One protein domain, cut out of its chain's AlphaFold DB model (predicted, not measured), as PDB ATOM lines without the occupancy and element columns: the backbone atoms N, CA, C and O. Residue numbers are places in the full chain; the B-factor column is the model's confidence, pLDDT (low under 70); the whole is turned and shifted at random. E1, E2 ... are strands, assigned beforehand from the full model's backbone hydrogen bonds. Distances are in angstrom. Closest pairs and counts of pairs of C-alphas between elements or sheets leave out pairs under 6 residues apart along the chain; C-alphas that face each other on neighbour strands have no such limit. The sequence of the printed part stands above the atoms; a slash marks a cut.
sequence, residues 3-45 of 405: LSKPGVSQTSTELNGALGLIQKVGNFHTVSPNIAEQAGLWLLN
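Overview. This is residues 3 to 45 of the 405 residues of an uncharacterized protein of Ameiurus melas (UniProt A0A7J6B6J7). Little regular structure: an antiparallel hairpin of two strands, E1 and E2, lies along one side, and the long unnamed stretch of residues 3 to 19 begins across from it, beside E3, and then turns back toward the hairpin to lead into E1. After the hairpin the chain folds back to the short strand E3, where residues 42 to 43 pair antiparallel with residues 3 to 4. The printed part has 43 residues, with no named helix and three named strands, E1, E2, E3 along the chain; it is all strand by class, though these hold only 15 residues. It is compact, with a radius of gyration of the C-alphas of 10.4 A and spans of 30 by 21 by 14 A.

Along the chain. E1, residues 20 to 25, begins at C-alpha 20 (136.051, 164.177, 182.276) and is 16.4 A long. E2, residues 28 to 33, is also 16.4 A long. E3, residues 42 to 44, is 6.4 A long and ends at C-alpha 44 (144.046, 171.179, 174.829).

Arrangement. E1 and E2 form a hairpin with a tight link, antiparallel at 165 degrees. N 23 and O 30 are within hydrogen-bond range at 2.8 A. E3 pairs with no named strand and is apart from E1 and E2.

Size, cuts and confidence. The C-alphas farthest apart, of Pro 6 and Gly 26, are 30.3 A apart. The printed part has no cut and no long link between named strands. The model's pLDDT is under 70 at residue 5 and residues 35 to 38.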
ATOM      1  N   LEU A   3     141.085 166.899 173.550       78.06
ATOM      2  CA  LEU A   3     141.203 165.732 172.681       78.06
ATOM      3  C   LEU A   3     142.211 164.749 173.295       78.06
ATOM      4  O   LEU A   3     143.320 165.146 173.658       78.06
ATOM      5  N   SER A   4     141.824 163.481 173.416       77.50
ATOM      6  CA  SER A   4     142.695 162.396 173.886       77.50
ATOM      7  C   SER A   4     143.288 161.596 172.717       77.50
ATOM      8  O   SER A   4     142.806 161.667 171.585       77.50
ATOM      9  N   LYS A   5     144.340 160.806 172.977       66.25
ATOM     10  CA  LYS A   5     145.017 159.956 171.972       66.25
ATOM     11  C   LYS A   5     144.082 158.963 171.234       66.25
ATOM     12  O   LYS A   5     144.313 158.746 170.047       66.25
ATOM     13  N   PRO A   6     143.002 158.420 171.842       72.25
ATOM     14  CA  PRO A   6     141.950 157.682 171.125       72.25
ATOM     15  C   PRO A   6     141.061 158.516 170.179       72.25
ATOM     16  O   PRO A   6     140.122 157.972 169.604       72.25
ATOM     17  N   GLY A   7     141.291 159.826 170.045       75.50
ATOM     18  CA  GLY A   7     140.487 160.728 169.213       75.50
ATOM     19  C   GLY A   7     139.169 161.178 169.853       75.50
ATOM     20  O   GLY A   7     138.376 161.863 169.207       75.50
ATOM     21  N   VAL A   8     138.923 160.824 171.119       83.75
ATOM     22  CA  VAL A   8     137.745 161.284 171.864       83.75
ATOM     23  C   VAL A   8     137.925 162.763 172.182       83.75
ATOM     24  O   VAL A   8     138.986 163.169 172.657       83.75
ATOM     25  N   SER A   9     136.892 163.568 171.922       85.69
ATOM     26  CA  SER A   9     136.909 165.007 172.180       85.69
ATOM     27  C   SER A   9     135.797 165.428 173.135       85.69
ATOM     28  O   SER A   9     134.736 164.814 173.158       85.69
ATOM     29  N   GLN A  10     136.053 166.474 173.919       88.06
ATOM     30  CA  GLN A  10     135.075 167.103 174.810       88.06
ATOM     31  C   GLN A  10     135.199 168.625 174.710       88.06
ATOM     32  O   GLN A  10     136.298 169.197 174.752       88.06
ATOM     33  N   THR A  11     134.074 169.315 174.549       89.12
ATOM     34  CA  THR A  11     134.041 170.781 174.492       89.12
ATOM     35  C   THR A  11     133.846 171.377 175.886       89.12
ATOM     36  O   THR A  11     133.425 170.706 176.820       89.12
ATOM     37  N   SER A  12     134.151 172.666 176.053       85.12
ATOM     38  CA  SER A  12     134.006 173.349 177.349       85.12
ATOM     39  C   SER A  12     132.549 173.549 177.787       85.12
ATOM     40  O   SER A  12     132.314 173.924 178.933       85.12
ATOM     41  N   THR A  13     131.580 173.332 176.892       86.12
ATOM     42  CA  THR A  13     130.139 173.390 177.188       86.12
ATOM     43  C   THR A  13     129.606 172.079 177.759       86.12
ATOM     44  O   THR A  13     128.565 172.071 178.408       86.12
ATOM     45  N   GLU A  14     130.311 170.972 177.533       88.62
ATOM     46  CA  GLU A  14     129.967 169.652 178.048       88.62
ATOM     47  C   GLU A  14     130.611 169.473 179.431       88.62
ATOM     48  O   GLU A  14     131.753 169.030 179.551       88.62
ATOM     49  N   LEU A  15     129.903 169.893 180.491       87.25
ATOM     50  CA  LEU A  15     130.442 169.894 181.861       87.25
ATOM     51  C   LEU A  15     130.712 168.489 182.404       87.25
ATOM     52  O   LEU A  15     131.630 168.304 183.189       87.25
ATOM     53  N   ASN A  16     129.931 167.498 181.988       89.44
ATOM     54  CA  ASN A  16     130.193 166.094 182.269       89.44
ATOM     55  C   ASN A  16     130.175 165.357 180.935       89.44
ATOM     56  O   ASN A  16     129.109 165.241 180.330       89.44
ATOM     57  N   GLY A  17     131.348 164.939 180.469       85.62
ATOM     58  CA  GLY A  17     131.510 164.355 179.146       85.62
ATOM     59  C   GLY A  17     132.411 163.134 179.133       85.62
ATOM     60  O   GLY A  17     132.856 162.638 180.174       85.62
ATOM     61  N   ALA A  18     132.684 162.647 177.926       83.25
ATOM     62  CA  ALA A  18     133.418 161.401 177.711       83.25
ATOM     63  C   ALA A  18     134.872 161.429 178.225       83.25
ATOM     64  O   ALA A  18     135.432 160.373 178.513       83.25
ATOM     65  N   LEU A  19     135.492 162.609 178.335       83.94
ATOM     66  CA  LEU A  19     136.871 162.754 178.811       83.94
ATOM     67  C   LEU A  19     136.956 163.062 180.306       83.94
ATOM     68  O   LEU A  19     137.951 162.699 180.931       83.94
ATOM     69  N   GLY A  20     135.959 163.720 180.895       87.44
ATOM     70  CA  GLY A  20     136.051 164.177 182.276       87.44
ATOM     71  C   GLY A  20     134.920 165.078 182.752       87.44
ATOM     72  O   GLY A  20     134.027 165.476 181.998       87.44
ATOM     73  N   LEU A  21     135.021 165.444 184.026       90.31
ATOM     74  CA  LEU A  21     134.242 166.504 184.643       90.31
ATOM     75  C   LEU A  21     134.952 167.849 184.436       90.31
ATOM     76  O   LEU A  21     136.123 168.005 184.779       90.31
ATOM     77  N   ILE A  22     134.234 168.835 183.913       90.06
ATOM     78  CA  ILE A  22     134.667 170.226 183.813       90.06
ATOM     79  C   ILE A  22     133.875 171.039 184.835       90.06
ATOM     80  O   ILE A  22     132.661 171.204 184.722       90.06
ATOM     81  N   GLN A  23     134.573 171.586 185.822       91.62
ATOM     82  CA  GLN A  23     134.025 172.529 186.791       91.62
ATOM     83  C   GLN A  23     134.409 173.953 186.393       91.62
ATOM     84  O   GLN A  23     135.544 174.213 185.988       91.62
ATOM     85  N   LYS A  24     133.462 174.886 186.513       90.44
ATOM     86  CA  LYS A  24     133.656 176.291 186.151       90.44
ATOM     87  C   LYS A  24     133.272 177.201 187.310       90.44
ATOM     88  O   LYS A  24     132.148 177.135 187.796       90.44
ATOM     89  N   VAL A  25     134.179 178.102 187.674       90.06
ATOM     90  CA  VAL A  25     133.926 179.208 188.603       90.06
ATOM     91  C   VAL A  25     134.444 180.487 187.947       90.06
ATOM     92  O   VAL A  25     135.646 180.721 187.876       90.06
ATOM     93  N   GLY A  26     133.542 181.302 187.391       87.38
ATOM     94  CA  GLY A  26     133.930 182.488 186.618       87.38
ATOM     95  C   GLY A  26     134.743 182.127 185.367       87.38
ATOM     96  O   GLY A  26     134.263 181.389 184.506       87.38
ATOM     97  N   ASN A  27     135.960 182.662 185.260       86.38
ATOM     98  CA  ASN A  27     136.946 182.349 184.215       86.38
ATOM     99  C   ASN A  27     137.894 181.195 184.593       86.38
ATOM    100  O   ASN A  27     138.760 180.837 183.797       86.38
ATOM    101  N   PHE A  28     137.748 180.614 185.786       89.12
ATOM    102  CA  PHE A  28     138.535 179.472 186.228       89.12
ATOM    103  C   PHE A  28     137.847 178.165 185.825       89.12
ATOM    104  O   PHE A  28     136.678 177.932 186.145       89.12
ATOM    105  N   HIS A  29     138.590 177.312 185.124       89.31
ATOM    106  CA  HIS A  29     138.130 176.014 184.647       89.31
ATOM    107  C   HIS A  29     139.021 174.918 185.227       89.31
ATOM    108  O   HIS A  29     140.234 174.939 185.037       89.31
ATOM    109  N   THR A  30     138.418 173.949 185.911       91.12
ATOM    110  CA  THR A  30     139.099 172.725 186.352       91.12
ATOM    111  C   THR A  30     138.574 171.559 185.542       91.12
ATOM    112  O   THR A  30     137.365 171.369 185.443       91.12
ATOM    113  N   VAL A  31     139.484 170.794 184.949       88.81
ATOM    114  CA  VAL A  31     139.166 169.584 184.195       88.81
ATOM    115  C   VAL A  31     139.716 168.404 184.981       88.81
ATOM    116  O   VAL A  31     140.924 168.314 185.191       88.81
ATOM    117  N   SER A  32     138.833 167.506 185.400       88.62
ATOM    118  CA  SER A  32     139.174 166.256 186.073       88.62
ATOM    119  C   SER A  32     138.866 165.101 185.122       88.62
ATOM    120  O   SER A  32     137.690 164.791 184.922       88.62
ATOM    121  N   PRO A  33     139.882 164.493 184.483       84.12
ATOM    122  CA  PRO A  33     139.665 163.374 183.579       84.12
ATOM    123  C   PRO A  33     138.948 162.211 184.281       84.12
ATOM    124  O   PRO A  33     139.313 161.840 185.394       84.12
ATOM    125  N   ASN A  34     137.948 161.615 183.629       76.25
ATOM    126  CA  ASN A  34     137.090 160.555 184.189       76.25
ATOM    127  C   ASN A  34     137.748 159.162 184.168       76.25
ATOM    128  O   ASN A  34     137.065 158.141 184.197       76.25
ATOM    129  N   ILE A  35     139.072 159.085 184.051       66.00
ATOM    130  CA  ILE A  35     139.736 157.858 183.623       66.00
ATOM    131  C   ILE A  35     140.788 157.472 184.647       66.00
ATOM    132  O   ILE A  35     141.775 158.177 184.830       66.00
ATOM    133  N   ALA A  36     140.582 156.316 185.273       58.50
ATOM    134  CA  ALA A  36     141.509 155.749 186.242       58.50
ATOM    135  C   ALA A  36     142.895 155.411 185.645       58.50
ATOM    136  O   ALA A  36     143.829 155.225 186.412       58.50
ATOM    137  N   GLU A  37     143.064 155.352 184.309       56.38
ATOM    138  CA  GLU A  37     144.292 154.804 183.692       56.38
ATOM    139  C   GLU A  37     144.799 155.447 182.372       56.38
ATOM    140  O   GLU A  37     145.704 154.898 181.748       56.38
ATOM    141  N   GLN A  38     144.311 156.603 181.898       66.19
ATOM    142  CA  GLN A  38     144.824 157.192 180.636       66.19
ATOM    143  C   GLN A  38     145.903 158.260 180.857       66.19
ATOM    144  O   GLN A  38     145.701 159.452 180.613       66.19
ATOM    145  N   ALA A  39     147.091 157.811 181.266       73.62
ATOM    146  CA  ALA A  39     148.313 158.578 181.031       73.62
ATOM    147  C   ALA A  39     148.585 158.678 179.516       73.62
ATOM    148  O   ALA A  39     148.320 157.739 178.763       73.62
ATOM    149  N   GLY A  40     149.112 159.811 179.050       76.06
ATOM    150  CA  GLY A  40     149.470 159.991 177.643       76.06
ATOM    151  C   GLY A  40     149.435 161.444 177.185       76.06
ATOM    152  O   GLY A  40     149.353 162.362 177.998       76.06
ATOM    153  N   LEU A  41     149.495 161.640 175.868       79.50
ATOM    154  CA  LEU A  41     149.409 162.956 175.248       79.50
ATOM    155  C   LEU A  41     147.945 163.400 175.132       79.50
ATOM    156  O   LEU A  41     147.114 162.707 174.537       79.50
ATOM    157  N   TRP A  42     147.662 164.580 175.674       82.25
ATOM    158  CA  TRP A  42     146.366 165.246 175.608       82.25
ATOM    159  C   TRP A  42     146.527 166.567 174.869       82.25
ATOM    160  O   TRP A  42     147.434 167.343 175.169       82.25
ATOM    161  N   LEU A  43     145.637 166.842 173.920       85.88
ATOM    162  CA  LEU A  43     145.612 168.110 173.206       85.88
ATOM    163  C   LEU A  43     144.516 168.997 173.797       85.88
ATOM    164  O   LEU A  43     143.324 168.695 173.717       85.88
ATOM    165  N   LEU A  44     144.934 170.119 174.376       87.19
ATOM    166  CA  LEU A  44     144.046 171.179 174.829       87.19
ATOM    167  C   LEU A  44     144.079 172.317 173.807       87.19
ATOM    168  O   LEU A  44     145.084 173.003 173.657       87.19
ATOM    169  N   ASN A  45     142.960 172.532 173.123       87.06
ATOM    170  CA  ASN A  45     142.779 173.659 172.216       87.06
ATOM    171  C   ASN A  45     141.995 174.776 172.918       87.06
ATOM    172  O   ASN A  45     140.857 174.558 173.364       87.06
TER     173      ASN A  45